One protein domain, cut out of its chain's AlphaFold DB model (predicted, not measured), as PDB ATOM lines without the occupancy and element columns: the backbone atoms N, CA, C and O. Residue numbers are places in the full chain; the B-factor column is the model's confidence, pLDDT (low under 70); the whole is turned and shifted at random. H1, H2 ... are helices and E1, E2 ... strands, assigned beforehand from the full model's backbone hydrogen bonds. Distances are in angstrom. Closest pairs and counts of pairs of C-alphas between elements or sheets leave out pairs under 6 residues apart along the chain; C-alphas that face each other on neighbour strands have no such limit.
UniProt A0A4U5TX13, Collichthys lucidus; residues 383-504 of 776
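What this domain is: This is residues 383 to 504 of the 776 residues of a protein of Collichthys lucidus (UniProt A0A4U5TX13). A strongly twisted sheet of four strands has H1 and H5 over one face and no named helix over the other. H2 packs on H1 and H3 packs on H2, both off the sheet, and H4 follows near H3, with its last residue, Leu 438, coming back near Leu 497 of E4. The printed part has 122 residues with five named helices followed by four named strands, H1 H2 H3 H4 H5 E1 E2 E3 E4. The mixed sheet has the order E2, E1, E3, E4, and the class is mixed, helices and strands. The whole is compact, with a radius of gyration of the C-alphas of 14.2 A and spans of 42 by 39 by 25 A.

How they stand to each other: Residues 385 to 386 form a short antiparallel pairing with residues 497 to 498 of E4, residues 497 to 502. H1, residues 387 to 392, and H5, residues 443 to 453, are on the same face of the sheet that E4 forms with E1, residues 459 to 466, E2, residues 472 to 476, and E3, residues 486 to 492: two layers, helices on one face of a sheet. H1, at a height over the sheet of 8.4 A, only just lies over E3 and E4, with 3 C-alphas on each. H1 touches H2, residues 405 to 414, at a steep tilt of 51 degrees, opposite ways; their closest C-alphas, of Phe 392 and Pro 405, are 5.5 A apart. H2 touches H3, residues 422 to 426; their closest C-alphas, of His 410 and Thr 423, are 6.3 A apart. H4, residues 431 to 438, is close to H3 but not clearly touching, with closest C-alphas Leu 426 and Leu 434 at 6.7 A. H5 lies over E1 and E3 at a height of 8.5 A, along the strands, at 9 degrees to E1 on the local plane. The hairpin E1 and E2 is antiparallel, with N 473 and O 465 at 2.8 A; E1 and E3 are parallel, with N 464 and O 490 at 2.9 A; the hairpin E3 and E4 is antiparallel, with N 499 and O 491 at 2.9 A. Every O i to N i+4 pair is within hydrogen-bond range in H1, H2, H3 and H5, and 2 of 4 are in H4.

Where its parts are: H1 begins at C-alpha 387 (25.526, -5.808, 4.025). H2 measures 14.7 A, H5 15.7 A, E1 23.0 A, E3 19.1 A and E4 16.7 A. E4 ends at C-alpha 502 (27.270, 5.946, 14.787).

The domain as a whole: The two C-alphas farthest apart, of Glu 430 and Gln 483, are 43.0 A apart. The printed part has no cut, and the link H1 to H2 is long, with 12 residues. The mean pLDDT of the printed part is 76.7, with residues 397 to 401, 421 to 438, 469 to 470 and 479 to 485 under 70.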
ATOM      1  N   PRO A 383      28.963  -4.047  15.160       79.56
ATOM      2  CA  PRO A 383      29.498  -5.363  14.823       79.56
ATOM      3  C   PRO A 383      29.453  -5.628  13.304       79.56
ATOM      4  O   PRO A 383      28.508  -5.197  12.641       79.56
ATOM      5  N   PRO A 384      30.434  -6.355  12.732       81.12
ATOM      6  CA  PRO A 384      30.379  -6.779  11.337       81.12
ATOM      7  C   PRO A 384      29.193  -7.717  11.078       81.12
ATOM      8  O   PRO A 384      29.091  -8.786  11.682       81.12
ATOM      9  N   ALA A 385      28.330  -7.341  10.139       83.25
ATOM     10  CA  ALA A 385      27.220  -8.149   9.636       83.25
ATOM     11  C   ALA A 385      27.266  -8.206   8.100       83.25
ATOM     12  O   ALA A 385      28.013  -7.458   7.474       83.25
ATOM     13  N   SER A 386      26.487  -9.081   7.457       85.06
ATOM     14  CA  SER A 386      26.330  -9.017   5.996       85.06
ATOM     15  C   SER A 386      25.655  -7.704   5.595       85.06
ATOM     16  O   SER A 386      24.792  -7.216   6.326       85.06
ATOM     17  N   PHE A 387      26.014  -7.134   4.439       84.50
ATOM     18  CA  PHE A 387      25.526  -5.808   4.025       84.50
ATOM     19  C   PHE A 387      23.994  -5.667   4.118       84.50
ATOM     20  O   PHE A 387      23.498  -4.721   4.719       84.50
ATOM     21  N   PHE A 388      23.239  -6.660   3.634       85.06
ATOM     22  CA  PHE A 388      21.773  -6.665   3.686       85.06
ATOM     23  C   PHE A 388      21.212  -6.722   5.118       85.06
ATOM     24  O   PHE A 388      20.212  -6.071   5.407       85.06
ATOM     25  N   LYS A 389      21.876  -7.440   6.037       82.75
ATOM     26  CA  LYS A 389      21.496  -7.514   7.457       82.75
ATOM     27  C   LYS A 389      21.801  -6.197   8.172       82.75
ATOM     28  O   LYS A 389      20.965  -5.718   8.924       82.75
ATOM     29  N   ALA A 390      22.964  -5.600   7.902       83.44
ATOM     30  CA  ALA A 390      23.362  -4.310   8.465       83.44
ATOM     31  C   ALA A 390      22.418  -3.174   8.031       83.44
ATOM     32  O   ALA A 390      22.086  -2.313   8.843       83.44
ATOM     33  N   ILE A 391      21.969  -3.192   6.770       84.56
ATOM     34  CA  ILE A 391      20.975  -2.250   6.240       84.56
ATOM     35  C   ILE A 391      19.612  -2.483   6.906       84.56
ATOM     36  O   ILE A 391      19.041  -1.529   7.421       84.56
ATOM     37  N   PHE A 392      19.130  -3.733   6.958       83.88
ATOM     38  CA  PHE A 392      17.861  -4.076   7.614       83.88
ATOM     39  C   PHE A 392      17.821  -3.616   9.076       83.88
ATOM     40  O   PHE A 392      16.886  -2.941   9.483       83.88
ATOM     41  N   ASP A 393      18.875  -3.905   9.843       80.00
ATOM     42  CA  ASP A 393      18.973  -3.562  11.269       80.00
ATOM     43  C   ASP A 393      19.136  -2.048  11.538       80.00
ATOM     44  O   ASP A 393      19.207  -1.640  12.699       80.00
ATOM     45  N   SER A 394      19.232  -1.220  10.491       80.31
ATOM     46  CA  SER A 394      19.411   0.240  10.580       80.31
ATOM     47  C   SER A 394      18.260   1.052   9.967       80.31
ATOM     48  O   SER A 394      18.257   2.275  10.104       80.31
ATOM     49  N   ILE A 395      17.324   0.403   9.271       80.62
ATOM     50  CA  ILE A 395      16.150   1.010   8.624       80.62
ATOM     51  C   ILE A 395      14.919   0.801   9.511       80.62
ATOM     52  O   ILE A 395      14.808  -0.221  10.184       80.62
ATOM     53  N   ASP A 396      13.972   1.743   9.488       73.38
ATOM     54  CA  ASP A 396      12.655   1.512  10.077       73.38
ATOM     55  C   ASP A 396      11.796   0.652   9.132       73.38
ATOM     56  O   ASP A 396      11.462   1.034   8.003       73.38
ATOM     57  N   THR A 397      11.469  -0.553   9.590       67.94
ATOM     58  CA  THR A 397      10.642  -1.512   8.854       67.94
ATOM     59  C   THR A 397       9.143  -1.240   8.998       67.94
ATOM     60  O   THR A 397       8.360  -1.848   8.276       67.94
ATOM     61  N   GLU A 398       8.707  -0.354   9.904       64.69
ATOM     62  CA  GLU A 398       7.276  -0.042  10.074       64.69
ATOM     63  C   GLU A 398       6.729   0.871   8.958       64.69
ATOM     64  O   GLU A 398       5.544   0.791   8.625       64.69
ATOM     65  N   GLU A 399       7.580   1.701   8.337       59.25
ATOM     66  CA  GLU A 399       7.193   2.652   7.275       59.25
ATOM     67  C   GLU A 399       7.624   2.233   5.849       59.25
ATOM     68  O   GLU A 399       7.415   2.982   4.892       59.25
ATOM     69  N   THR A 400       8.206   1.039   5.665       64.88
ATOM     70  CA  THR A 400       8.721   0.563   4.363       64.88
ATOM     71  C   THR A 400       8.087  -0.761   3.908       64.88
ATOM     72  O   THR A 400       7.507  -1.500   4.694       64.88
ATOM     73  N   GLU A 401       8.188  -1.100   2.613       66.69
ATOM     74  CA  GLU A 401       7.733  -2.410   2.093       66.69
ATOM     75  C   GLU A 401       8.696  -3.573   2.443       66.69
ATOM     76  O   GLU A 401       8.453  -4.719   2.062       66.69
ATOM     77  N   ILE A 402       9.786  -3.299   3.173       75.38
ATOM     78  CA  ILE A 402      10.842  -4.255   3.541       75.38
ATOM     79  C   ILE A 402      10.484  -4.905   4.880       75.38
ATOM     80  O   ILE A 402      10.480  -4.242   5.913       75.38
ATOM     81  N   ASN A 403      10.212  -6.210   4.869       74.12
ATOM     82  CA  ASN A 403       9.742  -6.960   6.040       74.12
ATOM     83  C   ASN A 403      10.749  -8.025   6.512       74.12
ATOM     84  O   ASN A 403      10.735  -8.414   7.680       74.12
ATOM     85  N   ASP A 404      11.637  -8.485   5.627       78.44
ATOM     86  CA  ASP A 404      12.681  -9.474   5.910       78.44
ATOM     87  C   ASP A 404      14.047  -8.974   5.376       78.44
ATOM     88  O   ASP A 404      14.101  -8.372   4.299       78.44
ATOM     89  N   PRO A 405      15.189  -9.236   6.051       75.75
ATOM     90  CA  PRO A 405      16.522  -8.996   5.483       75.75
ATOM     91  C   PRO A 405      16.732  -9.576   4.069       75.75
ATOM     92  O   PRO A 405      17.563  -9.070   3.309       75.75
ATOM     93  N   MET A 406      15.996 -10.631   3.706       79.69
ATOM     94  CA  MET A 406      16.002 -11.233   2.371       79.69
ATOM     95  C   MET A 406      15.379 -10.336   1.294       79.69
ATOM     96  O   MET A 406      15.763 -10.471   0.134       79.69
ATOM     97  N   ASP A 407      14.501  -9.387   1.633       80.81
ATOM     98  CA  ASP A 407      13.936  -8.435   0.663       80.81
ATOM     99  C   ASP A 407      15.041  -7.520   0.105       80.81
ATOM    100  O   ASP A 407      15.153  -7.310  -1.106       80.81
ATOM    101  N   ILE A 408      15.947  -7.058   0.973       83.50
ATOM    102  CA  ILE A 408      17.141  -6.293   0.581       83.50
ATOM    103  C   ILE A 408      18.088  -7.164  -0.264       83.50
ATOM    104  O   ILE A 408      18.701  -6.673  -1.216       83.50
ATOM    105  N   LEU A 409      18.172  -8.469   0.018       81.62
ATOM    106  CA  LEU A 409      18.965  -9.403  -0.784       81.62
ATOM    107  C   LEU A 409      18.336  -9.685  -2.164       81.62
ATOM    108  O   LEU A 409      19.063  -9.744  -3.155       81.62
ATOM    109  N   HIS A 410      17.005  -9.753  -2.270       80.56
ATOM    110  CA  HIS A 410      16.282  -9.788  -3.547       80.56
ATOM    111  C   HIS A 410      16.530  -8.525  -4.383       80.56
ATOM    112  O   HIS A 410      16.717  -8.612  -5.601       80.56
ATOM    113  N   ILE A 411      16.584  -7.346  -3.750       82.62
ATOM    114  CA  ILE A 411      16.960  -6.094  -4.424       82.62
ATOM    115  C   ILE A 411      18.416  -6.184  -4.923       82.62
ATOM    116  O   ILE A 411      18.679  -5.863  -6.083       82.62
ATOM    117  N   ALA A 412      19.344  -6.707  -4.115       83.12
ATOM    118  CA  ALA A 412      20.744  -6.916  -4.509       83.12
ATOM    119  C   ALA A 412      20.899  -7.911  -5.676       83.12
ATOM    120  O   ALA A 412      21.732  -7.715  -6.563       83.12
ATOM    121  N   GLU A 413      20.074  -8.957  -5.718       82.88
ATOM    122  CA  GLU A 413      20.038  -9.932  -6.811       82.88
ATOM    123  C   GLU A 413      19.493  -9.309  -8.109       82.88
ATOM    124  O   GLU A 413      20.057  -9.498  -9.191       82.88
ATOM    125  N   LYS A 414      18.441  -8.487  -8.009       82.38
ATOM    126  CA  LYS A 414      17.857  -7.739  -9.135       82.38
ATOM    127  C   LYS A 414      18.833  -6.716  -9.730       82.38
ATOM    128  O   LYS A 414      18.853  -6.537 -10.950       82.38
ATOM    129  N   LEU A 415      19.645  -6.077  -8.885       82.62
ATOM    130  CA  LEU A 415      20.700  -5.135  -9.276       82.62
ATOM    131  C   LEU A 415      21.990  -5.831  -9.758       82.62
ATOM    132  O   LEU A 415      22.868  -5.180 -10.316       82.62
ATOM    133  N   ASN A 416      22.076  -7.164  -9.659       79.00
ATOM    134  CA  ASN A 416      23.254  -7.991  -9.974       79.00
ATOM    135  C   ASN A 416      24.474  -7.730  -9.059       79.00
ATOM    136  O   ASN A 416      25.598  -8.074  -9.424       79.00
ATOM    137  N   THR A 417      24.260  -7.173  -7.861       78.19
ATOM    138  CA  THR A 417      25.261  -7.110  -6.778       78.19
ATOM    139  C   THR A 417      25.625  -8.510  -6.281       78.19
ATOM    140  O   THR A 417      26.779  -8.778  -5.951       78.19
ATOM    141  N   VAL A 418      24.643  -9.418  -6.259       77.94
ATOM    142  CA  VAL A 418      24.835 -10.855  -6.015       77.94
ATOM    143  C   VAL A 418      24.355 -11.675  -7.228       77.94
ATOM    144  O   VAL A 418      23.536 -11.183  -8.009       77.94
ATOM    145  N   PRO A 419      24.858 -12.911  -7.433       74.94
ATOM    146  CA  PRO A 419      24.436 -13.770  -8.543       74.94
ATOM    147  C   PRO A 419      22.930 -14.083  -8.553       74.94
ATOM    148  O   PRO A 419      22.277 -14.097  -7.516       74.94
ATOM    149  N   LYS A 420      22.377 -14.424  -9.721       70.19
ATOM    150  CA  LYS A 420      20.978 -14.878  -9.830       70.19
ATOM    151  C   LYS A 420      20.794 -16.273  -9.228       70.19
ATOM    152  O   LYS A 420      21.631 -17.145  -9.451       70.19
ATOM    153  N   GLY A 421      19.693 -16.474  -8.508       66.75
ATOM    154  CA  GLY A 421      19.395 -17.647  -7.683       66.75
ATOM    155  C   GLY A 421      19.925 -17.556  -6.245       66.75
ATOM    156  O   GLY A 421      19.603 -18.417  -5.428       66.75
ATOM    157  N   PHE A 422      20.712 -16.528  -5.906       69.75
ATOM    158  CA  PHE A 422      21.424 -16.445  -4.626       69.75
ATOM    159  C   PHE A 422      20.479 -16.383  -3.421       69.75
ATOM    160  O   PHE A 422      20.775 -17.001  -2.400       69.75
ATOM    161  N   THR A 423      19.329 -15.709  -3.532       67.12
ATOM    162  CA  THR A 423      18.389 -15.604  -2.404       67.12
ATOM    163  C   THR A 423      17.606 -16.901  -2.160       67.12
ATOM    164  O   THR A 423      17.459 -17.323  -1.012       67.12
ATOM    165  N   GLU A 424      17.147 -17.586  -3.218       65.94
ATOM    166  CA  GLU A 424      16.468 -18.890  -3.083       65.94
ATOM    167  C   GLU A 424      17.408 -19.978  -2.541       65.94
ATOM    168  O   GLU A 424      16.976 -20.859  -1.792       65.94
ATOM    169  N   GLU A 425      18.695 -19.921  -2.898       62.50
ATOM    170  CA  GLU A 425      19.722 -20.779  -2.311       62.50
ATOM    171  C   GLU A 425      19.992 -20.423  -0.841       62.50
ATOM    172  O   GLU A 425      20.102 -21.334  -0.020       62.50
ATOM    173  N   LEU A 426      20.031 -19.132  -0.478       64.31
ATOM    174  CA  LEU A 426      20.240 -18.699   0.912       64.31
ATOM    175  C   LEU A 426      19.187 -19.284   1.864       64.31
ATOM    176  O   LEU A 426      19.518 -19.687   2.976       64.31
ATOM    177  N   TYR A 427      17.938 -19.374   1.401       65.62
ATOM    178  CA  TYR A 427      16.810 -19.930   2.154       65.62
ATOM    179  C   TYR A 427      16.915 -21.453   2.391       65.62
ATOM    180  O   TYR A 427      16.203 -22.003   3.231       65.62
ATOM    181  N   ARG A 428      17.773 -22.162   1.640       63.91
ATOM    182  CA  ARG A 428      17.901 -23.635   1.669       63.91
ATOM    183  C   ARG A 428      19.242 -24.152   2.209       63.91
ATOM    184  O   ARG A 428      19.359 -25.357   2.426       63.91
ATOM    185  N   SER A 429      20.238 -23.286   2.396       61.00
ATOM    186  CA  SER A 429      21.617 -23.655   2.755       61.00
ATOM    187  C   SER A 429      21.904 -23.619   4.265       61.00
ATOM    188  O   SER A 429      21.292 -22.870   5.025       61.00
ATOM    189  N   GLU A 430      22.903 -24.391   4.708       60.81
ATOM    190  CA  GLU A 430      23.427 -24.313   6.079       60.81
ATOM    191  C   GLU A 430      24.293 -23.056   6.300       60.81
ATOM    192  O   GLU A 430      24.935 -22.536   5.384       60.81
ATOM    193  N   LYS A 431      24.361 -22.591   7.555       57.28
ATOM    194  CA  LYS A 431      24.964 -21.304   7.958       57.28
ATOM    195  C   LYS A 431      26.427 -21.115   7.509       57.28
ATOM    196  O   LYS A 431      26.825 -19.998   7.181       57.28
ATOM    197  N   ASP A 432      27.202 -22.199   7.438       55.44
ATOM    198  CA  ASP A 432      28.609 -22.187   7.005       55.44
ATOM    199  C   ASP A 432      28.787 -22.093   5.479       55.44
ATOM    200  O   ASP A 432      29.840 -21.667   4.995       55.44
ATOM    201  N   GLU A 433      27.773 -22.467   4.695       59.19
ATOM    202  CA  GLU A 433      27.788 -22.313   3.238       59.19
ATOM    203  C   GLU A 433      27.526 -20.851   2.836       59.19
ATOM    204  O   GLU A 433      28.142 -20.342   1.895       59.19
ATOM    205  N   LEU A 434      26.707 -20.139   3.619       57.12
ATOM    206  CA  LEU A 434      26.397 -18.717   3.425       57.12
ATOM    207  C   LEU A 434      27.652 -17.840   3.521       57.12
ATOM    208  O   LEU A 434      27.918 -17.019   2.643       57.12
ATOM    209  N   LEU A 435      28.472 -18.074   4.551       61.53
ATOM    210  CA  LEU A 435      29.741 -17.369   4.756       61.53
ATOM    211  C   LEU A 435      30.752 -17.633   3.631       61.53
ATOM    212  O   LEU A 435      31.589 -16.779   3.356       61.53
ATOM    213  N   ARG A 436      30.692 -18.787   2.951       65.38
ATOM    214  CA  ARG A 436      31.554 -19.066   1.786       65.38
ATOM    215  C   ARG A 436      31.089 -18.366   0.516       65.38
ATOM    216  O   ARG A 436      31.934 -18.020  -0.302       65.38
ATOM    217  N   LYS A 437      29.780 -18.163   0.348       66.25
ATOM    218  CA  LYS A 437      29.210 -17.459  -0.809       66.25
ATOM    219  C   LYS A 437      29.326 -15.936  -0.671       66.25
ATOM    220  O   LYS A 437      29.658 -15.275  -1.644       66.25
ATOM    221  N   LEU A 438      29.171 -15.370   0.529       69.75
ATOM    222  CA  LEU A 438      29.370 -13.925   0.751       69.75
ATOM    223  C   LEU A 438      30.803 -13.455   0.444       69.75
ATOM    224  O   LEU A 438      30.984 -12.385  -0.130       69.75
ATOM    225  N   LYS A 439      31.808 -14.315   0.668       72.38
ATOM    226  CA  LYS A 439      33.210 -14.094   0.255       72.38
ATOM    227  C   LYS A 439      33.422 -13.809  -1.237       72.38
ATOM    228  O   LYS A 439      34.503 -13.355  -1.595       72.38
ATOM    229  N   THR A 440      32.453 -14.090  -2.113       74.06
ATOM    230  CA  THR A 440      32.569 -13.771  -3.547       74.06
ATOM    231  C   THR A 440      32.073 -12.367  -3.903       74.06
ATOM    232  O   THR A 440      32.210 -11.963  -5.054       74.06
ATOM    233  N   VAL A 441      31.482 -11.633  -2.954       79.50
ATOM    234  CA  VAL A 441      31.007 -10.255  -3.145       79.50
ATOM    235  C   VAL A 441      32.148  -9.287  -2.817       79.50
ATOM    236  O   VAL A 441      32.676  -9.307  -1.705       79.50
ATOM    237  N   SER A 442      32.542  -8.451  -3.781       83.00
ATOM    238  CA  SER A 442      33.608  -7.459  -3.599       83.00
ATOM    239  C   SER A 442      33.117  -6.197  -2.886       83.00
ATOM    240  O   SER A 442      31.945  -5.826  -2.991       83.00
ATOM    241  N   GLN A 443      34.037  -5.493  -2.219       83.44
ATOM    242  CA  GLN A 443      33.767  -4.205  -1.573       83.44
ATOM    243  C   GLN A 443      33.109  -3.194  -2.537       83.44
ATOM    244  O   GLN A 443      32.087  -2.600  -2.200       83.44
ATOM    245  N   ASP A 444      33.627  -3.057  -3.765       84.25
ATOM    246  CA  ASP A 444      33.087  -2.129  -4.773       84.25
ATOM    247  C   ASP A 444      31.645  -2.471  -5.201       84.25
ATOM    248  O   ASP A 444      30.842  -1.568  -5.439       84.25
ATOM    249  N   ALA A 445      31.277  -3.759  -5.260       84.44
ATOM    250  CA  ALA A 445      29.915  -4.174  -5.606       84.44
ATOM    251  C   ALA A 445      28.900  -3.782  -4.518       84.44
ATOM    252  O   ALA A 445      27.772  -3.396  -4.833       84.44
ATOM    253  N   VAL A 446      29.306  -3.838  -3.244       84.31
ATOM    254  CA  VAL A 446      28.481  -3.382  -2.115       84.31
ATOM    255  C   VAL A 446      28.385  -1.854  -2.084       84.31
ATOM    256  O   VAL A 446      27.303  -1.327  -1.841       84.31
ATOM    257  N   VAL A 447      29.466  -1.124  -2.382       85.31
ATOM    258  CA  VAL A 447      29.415   0.347  -2.496       85.31
ATOM    259  C   VAL A 447      28.435   0.776  -3.596       85.31
ATOM    260  O   VAL A 447      27.581   1.619  -3.335       85.31
ATOM    261  N   TYR A 448      28.480   0.144  -4.774       86.38
ATOM    262  CA  TYR A 448      27.520   0.403  -5.856       86.38
ATOM    263  C   TYR A 448      26.069   0.067  -5.455       86.38
ATOM    264  O   TYR A 448      25.141   0.811  -5.765       86.38
ATOM    265  N   PHE A 449      25.853  -1.004  -4.684       87.56
ATOM    266  CA  PHE A 449      24.527  -1.326  -4.144       87.56
ATOM    267  C   PHE A 449      23.954  -0.213  -3.252       87.56
ATOM    268  O   PHE A 449      22.769   0.104  -3.357       87.56
ATOM    269  N   PHE A 450      24.790   0.420  -2.422       85.69
ATOM    270  CA  PHE A 450      24.391   1.573  -1.609       85.69
ATOM    271  C   PHE A 450      24.065   2.833  -2.435       85.69
ATOM    272  O   PHE A 450      23.375   3.717  -1.926       85.69
ATOM    273  N   GLU A 451      24.545   2.955  -3.678       83.06
ATOM    274  CA  GLU A 451      24.153   4.034  -4.602       83.06
ATOM    275  C   GLU A 451      22.763   3.784  -5.198       83.06
ATOM    276  O   GLU A 451      21.928   4.685  -5.224       83.06
ATOM    277  N   GLU A 452      22.485   2.552  -5.621       82.62
ATOM    278  CA  GLU A 452      21.213   2.199  -6.261       82.62
ATOM    279  C   GLU A 452      20.047   2.086  -5.260       82.62
ATOM    280  O   GLU A 452      18.934   2.523  -5.565       82.62
ATOM    281  N   ILE A 453      20.276   1.557  -4.046       83.38
ATOM    282  CA  ILE A 453      19.213   1.391  -3.030       83.38
ATOM    283  C   ILE A 453      18.684   2.727  -2.480       83.38
ATOM    284  O   ILE A 453      17.521   2.803  -2.094       83.38
ATOM    285  N   GLU A 454      19.479   3.802  -2.513       80.38
ATOM    286  CA  GLU A 454      19.062   5.158  -2.102       80.38
ATOM    287  C   GLU A 454      17.910   5.713  -2.968       80.38
ATOM    288  O   GLU A 454      17.167   6.587  -2.531       80.38
ATOM    289  N   ASN A 455      17.703   5.164  -4.172       79.44
ATOM    290  CA  ASN A 455      16.554   5.488  -5.028       79.44
ATOM    291  C   ASN A 455      15.292   4.658  -4.709       79.44
ATOM    292  O   ASN A 455      14.249   4.872  -5.329       79.44
ATOM    293  N   LEU A 456      15.391   3.675  -3.806       77.00
ATOM    294  CA  LEU A 456      14.343   2.693  -3.498       77.00
ATOM    295  C   LEU A 456      13.811   2.793  -2.060       77.00
ATOM    296  O   LEU A 456      12.699   2.335  -1.810       77.00
ATOM    297  N   VAL A 457      14.572   3.375  -1.129       77.44
ATOM    298  CA  VAL A 457      14.177   3.546   0.283       77.44
ATOM    299  C   VAL A 457      14.338   5.006   0.730       77.44
ATOM    300  O   VAL A 457      15.223   5.695   0.223       77.44
ATOM    301  N   PRO A 458      13.532   5.506   1.688       78.88
ATOM    302  CA  PRO A 458      13.549   6.908   2.119       78.88
ATOM    303  C   PRO A 458      14.696   7.225   3.106       78.88
ATOM    304  O   PRO A 458      14.481   7.881   4.122       78.88
ATOM    305  N   TYR A 459      15.917   6.770   2.809       81.19
ATOM    306  CA  TYR A 459      17.110   6.949   3.646       81.19
ATOM    307  C   TYR A 459      18.299   7.419   2.812       81.19
ATOM    308  O   TYR A 459      18.536   6.910   1.719       81.19
ATOM    309  N   GLY A 460      19.068   8.367   3.349       83.00
ATOM    310  CA  GLY A 460      20.359   8.751   2.780       83.00
ATOM    311  C   GLY A 460      21.453   7.786   3.233       83.00
ATOM    312  O   GLY A 460      21.491   7.431   4.410       83.00
ATOM    313  N   PHE A 461      22.363   7.385   2.342       86.81
ATOM    314  CA  PHE A 461      23.460   6.467   2.693       86.81
ATOM    315  C   PHE A 461      24.835   7.062   2.418       86.81
ATOM    316  O   PHE A 461      25.212   7.253   1.256       86.81
ATOM    317  N   THR A 462      25.612   7.237   3.485       87.38
ATOM    318  CA  THR A 462      27.016   7.660   3.437       87.38
ATOM    319  C   THR A 462      27.926   6.479   3.774       87.38
ATOM    320  O   THR A 462      27.736   5.782   4.771       87.38
ATOM    321  N   VAL A 463      28.901   6.208   2.905       88.19
ATOM    322  CA  VAL A 463      29.651   4.948   2.888       88.19
ATOM    323  C   VAL A 463      31.153   5.192   2.875       88.19
ATOM    324  O   VAL A 463      31.698   5.853   1.983       88.19
ATOM    325  N   TYR A 464      31.824   4.577   3.841       88.06
ATOM    326  CA  TYR A 464      33.271   4.535   3.970       88.06
ATOM    327  C   TYR A 464      33.824   3.140   3.657       88.06
ATOM    328  O   TYR A 464      33.139   2.127   3.808       88.06
ATOM    329  N   THR A 465      35.099   3.087   3.288       87.44
ATOM    330  CA  THR A 465      35.939   1.879   3.260       87.44
ATOM    331  C   THR A 465      37.213   2.132   4.069       87.44
ATOM    332  O   THR A 465      37.488   3.270   4.452       87.44
ATOM    333  N   LEU A 466      38.006   1.095   4.345       83.25
ATOM    334  CA  LEU A 466      39.370   1.257   4.868       83.25
ATOM    335  C   LEU A 466      40.378   1.235   3.710       83.25
ATOM    336  O   LEU A 466      40.168   0.503   2.744       83.25
ATOM    337  N   ASP A 467      41.449   2.027   3.798       77.12
ATOM    338  CA  ASP A 467      42.616   1.906   2.911       77.12
ATOM    339  C   ASP A 467      43.608   0.827   3.397       77.12
ATOM    340  O   ASP A 467      43.443   0.243   4.471       77.12
ATOM    341  N   ASP A 468      44.682   0.605   2.633       72.56
ATOM    342  CA  ASP A 468      45.766  -0.333   2.975       72.56
ATOM    343  C   ASP A 468      46.466  -0.016   4.320       72.56
ATOM    344  O   ASP A 468      47.166  -0.866   4.876       72.56
ATOM    345  N   ASN A 469      46.289   1.198   4.857       66.94
ATOM    346  CA  ASN A 469      46.834   1.650   6.139       66.94
ATOM    347  C   ASN A 469      45.810   1.559   7.290       66.94
ATOM    348  O   ASN A 469      46.147   1.883   8.432       66.94
ATOM    349  N   GLY A 470      44.574   1.125   7.015       67.00
ATOM    350  CA  GLY A 470      43.473   1.061   7.979       67.00
ATOM    351  C   GLY A 470      42.772   2.399   8.241       67.00
ATOM    352  O   GLY A 470      42.096   2.537   9.261       67.00
ATOM    353  N   LEU A 471      42.928   3.393   7.363       75.12
ATOM    354  CA  LEU A 471      42.299   4.710   7.473       75.12
ATOM    355  C   LEU A 471      40.942   4.746   6.757       75.12
ATOM    356  O   LEU A 471      40.798   4.285   5.625       75.12
ATOM    357  N   LEU A 472      39.953   5.360   7.413       81.19
ATOM    358  CA  LEU A 472      38.617   5.610   6.867       81.19
ATOM    359  C   LEU A 472      38.676   6.515   5.624       81.19
ATOM    360  O   LEU A 472      39.047   7.688   5.707       81.19
ATOM    361  N   CYS A 473      38.238   5.978   4.490       82.19
ATOM    362  CA  CYS A 473      38.131   6.657   3.203       82.19
ATOM    363  C   CYS A 473      36.661   6.770   2.792       82.19
ATOM    364  O   CYS A 473      35.980   5.759   2.639       82.19
ATOM    365  N   LEU A 474      36.167   7.992   2.593       85.50
ATOM    366  CA  LEU A 474      34.818   8.230   2.079       85.50
ATOM    367  C   LEU A 474      34.738   7.771   0.613       85.50
ATOM    368  O   LEU A 474      35.507   8.249  -0.222       85.50
ATOM    369  N   ARG A 475      33.819   6.850   0.304       85.00
ATOM    370  CA  ARG A 475      33.557   6.369  -1.066       85.00
ATOM    371  C   ARG A 475      32.299   6.984  -1.662       85.00
ATOM    372  O   ARG A 475      32.318   7.381  -2.820       85.00
ATOM    373  N   LYS A 476      31.241   7.090  -0.857       82.44
ATOM    374  CA  LYS A 476      29.939   7.637  -1.246       82.44
ATOM    375  C   LYS A 476      29.432   8.568  -0.149       82.44
ATOM    376  O   LYS A 476      29.508   8.219   1.024       82.44
ATOM    377  N   ASN A 477      28.888   9.718  -0.528       81.44
ATOM    378  CA  ASN A 477      28.143  10.605   0.363       81.44
ATOM    379  C   ASN A 477      26.677  10.634  -0.084       81.44
ATOM    380  O   ASN A 477      26.426  10.610  -1.292       81.44
ATOM    381  N   SER A 478      25.738  10.742   0.857       74.94
ATOM    382  CA  SER A 478      24.331  11.029   0.550       74.94
ATOM    383  C   SER A 478      24.221  12.268  -0.354       74.94
ATOM    384  O   SER A 478      24.905  13.275  -0.130       74.94
ATOM    385  N   GLN A 479      23.382  12.196  -1.392       63.00
ATOM    386  CA  GLN A 479      23.110  13.331  -2.294       63.00
ATOM    387  C   GLN A 479      21.864  14.142  -1.884       63.00
ATOM    388  O   GLN A 479      21.576  15.188  -2.472       63.00
ATOM    389  N   ASN A 480      21.132  13.692  -0.861       56.94
ATOM    390  CA  ASN A 480      19.863  14.278  -0.442       56.94
ATOM    391  C   ASN A 480      20.060  15.419   0.573       56.94
ATOM    392  O   ASN A 480      20.115  15.201   1.776       56.94
ATOM    393  N   ASN A 481      20.079  16.666   0.087       48.19
ATOM    394  CA  ASN A 481      20.146  17.888   0.915       48.19
ATOM    395  C   ASN A 481      18.817  18.266   1.625       48.19
ATOM    396  O   ASN A 481      18.693  19.381   2.138       48.19
ATOM    397  N   ASN A 482      17.805  17.392   1.634       52.06
ATOM    398  CA  ASN A 482      16.523  17.657   2.295       52.06
ATOM    399  C   ASN A 482      16.607  17.296   3.784       52.06
ATOM    400  O   ASN A 482      16.948  16.169   4.126       52.06
ATOM    401  N   GLN A 483      16.244  18.237   4.662       54.56
ATOM    402  CA  GLN A 483      16.416  18.117   6.119       54.56
ATOM    403  C   GLN A 483      15.540  17.045   6.802       54.56
ATOM    404  O   GLN A 483      15.759  16.769   7.977       54.56
ATOM    405  N   ASP A 484      14.587  16.447   6.082       58.66
ATOM    406  CA  ASP A 484      13.614  15.482   6.616       58.66
ATOM    407  C   ASP A 484      13.977  14.002   6.351       58.66
ATOM    408  O   ASP A 484      13.245  13.116   6.784       58.66
ATOM    409  N   ILE A 485      15.075  13.703   5.640       67.75
ATOM    410  CA  ILE A 485      15.502  12.319   5.346       67.75
ATOM    411  C   ILE A 485      16.605  11.894   6.321       67.75
ATOM    412  O   ILE A 485      17.623  12.573   6.450       67.75
ATOM    413  N   GLN A 486      16.430  10.747   6.986       74.88
ATOM    414  CA  GLN A 486      17.431  10.208   7.907       74.88
ATOM    415  C   GLN A 486      18.660   9.691   7.143       74.88
ATOM    416  O   GLN A 486      18.549   8.876   6.226       74.88
ATOM    417  N   GLU A 487      19.846  10.153   7.544       81.00
ATOM    418  CA  GLU A 487      21.126   9.709   6.991       81.00
ATOM    419  C   GLU A 487      21.718   8.567   7.830       81.00
ATOM    420  O   GLU A 487      21.878   8.681   9.049       81.00
ATOM    421  N   LEU A 488      22.059   7.462   7.169       86.44
ATOM    422  CA  LEU A 488      22.685   6.280   7.752       86.44
ATOM    423  C   LEU A 488      24.122   6.152   7.238       86.44
ATOM    424  O   LEU A 488      24.384   6.234   6.035       86.44
ATOM    425  N   THR A 489      25.064   5.936   8.157       87.44
ATOM    426  CA  THR A 489      26.491   5.833   7.830       87.44
ATOM    427  C   THR A 489      26.982   4.397   7.978       87.44
ATOM    428  O   THR A 489      26.727   3.756   8.995       87.44
ATOM    429  N   PHE A 490      27.727   3.897   6.990       89.88
ATOM    430  CA  PHE A 490      28.258   2.531   6.977       89.88
ATOM    431  C   PHE A 490      29.750   2.477   6.637       89.88
ATOM    432  O   PHE A 490      30.269   3.281   5.863       89.88
ATOM    433  N   LEU A 491      30.426   1.467   7.182       87.94
ATOM    434  CA  LEU A 491      31.748   1.015   6.767       87.94
ATOM    435  C   LEU A 491      31.601  -0.308   6.013       87.94
ATOM    436  O   LEU A 491      31.210  -1.309   6.615       87.94
ATOM    437  N   VAL A 492      31.937  -0.326   4.724       87.06
ATOM    438  CA  VAL A 492      31.963  -1.557   3.922       87.06
ATOM    439  C   VAL A 492      33.322  -2.231   4.088       87.06
ATOM    440  O   VAL A 492      34.379  -1.640   3.848       87.06
ATOM    441  N   LEU A 493      33.281  -3.490   4.502       84.06
ATOM    442  CA  LEU A 493      34.429  -4.373   4.648       84.06
ATOM    443  C   LEU A 493      34.499  -5.332   3.449       84.06
ATOM    444  O   LEU A 493      33.603  -5.379   2.606       84.06
ATOM    445  N   GLU A 494      35.575  -6.107   3.373       79.88
ATOM    446  CA  GLU A 494      35.677  -7.203   2.407       79.88
ATOM    447  C   GLU A 494      34.661  -8.326   2.692       79.88
ATOM    448  O   GLU A 494      34.027  -8.377   3.749       79.88
ATOM    449  N   GLU A 495      34.531  -9.257   1.742       80.88
ATOM    450  CA  GLU A 495      33.702 -10.468   1.867       80.88
ATOM    451  C   GLU A 495      32.189 -10.203   2.058       80.88
ATOM    452  O   GLU A 495      31.476 -11.003   2.670       80.88
ATOM    453  N   GLY A 496      31.683  -9.077   1.537       77.69
ATOM    454  CA  GLY A 496      30.262  -8.707   1.611       77.69
ATOM    455  C   GLY A 496      29.784  -8.252   2.999       77.69
ATOM    456  O   GLY A 496      28.576  -8.259   3.267       77.69
ATOM    457  N   LEU A 497      30.709  -7.886   3.892       84.12
ATOM    458  CA  LEU A 497      30.411  -7.439   5.253       84.12
ATOM    459  C   LEU A 497      30.316  -5.910   5.358       84.12
ATOM    460  O   LEU A 497      30.974  -5.166   4.635       84.12
ATOM    461  N   CYS A 498      29.514  -5.426   6.302       85.75
ATOM    462  CA  CYS A 498      29.388  -4.016   6.659       85.75
ATOM    463  C   CYS A 498      29.270  -3.840   8.177       85.75
ATOM    464  O   CYS A 498      28.749  -4.706   8.881       85.75
ATOM    465  N   CYS A 499      29.694  -2.677   8.661       86.75
ATOM    466  CA  CYS A 499      29.412  -2.179  10.004       86.75
ATOM    467  C   CYS A 499      28.601  -0.885   9.888       86.75
ATOM    468  O   CYS A 499      28.987   0.002   9.127       86.75
ATOM    469  N   ALA A 500      27.532  -0.732  10.668       87.06
ATOM    470  CA  ALA A 500      26.938   0.587  10.887       87.06
ATOM    471  C   ALA A 500      27.938   1.488  11.636       87.06
ATOM    472  O   ALA A 500      28.689   1.005  12.489       87.06
ATOM    473  N   LEU A 501      27.973   2.781  11.321       86.62
ATOM    474  CA  LEU A 501      28.783   3.784  12.009       86.62
ATOM    475  C   LEU A 501      27.865   4.804  12.686       86.62
ATOM    476  O   LEU A 501      27.041   5.439  12.033       86.62
ATOM    477  N   TYR A 502      28.045   4.996  13.990       85.88
ATOM    478  CA  TYR A 502      27.270   5.946  14.787       85.88
ATOM    479  C   TYR A 502      28.152   7.123  15.205       85.88
ATOM    480  O   TYR A 502      29.287   6.934  15.644       85.88
ATOM    481  N   TYR A 503      27.624   8.345  15.113       80.75
ATOM    482  CA  TYR A 503      28.348   9.567  15.492       80.75
ATOM    483  C   TYR A 503      28.584   9.717  17.007       80.75
ATOM    484  O   TYR A 503      29.394  10.544  17.419       80.75
ATOM    485  N   SER A 504      27.860   8.960  17.836       80.75
ATOM    486  CA  SER A 504      27.960   8.978  19.298       80.75
ATOM    487  C   SER A 504      27.391   7.687  19.886       80.75
ATOM    488  O   SER A 504      26.358   7.195  19.421       80.75
TER     489      SER A 504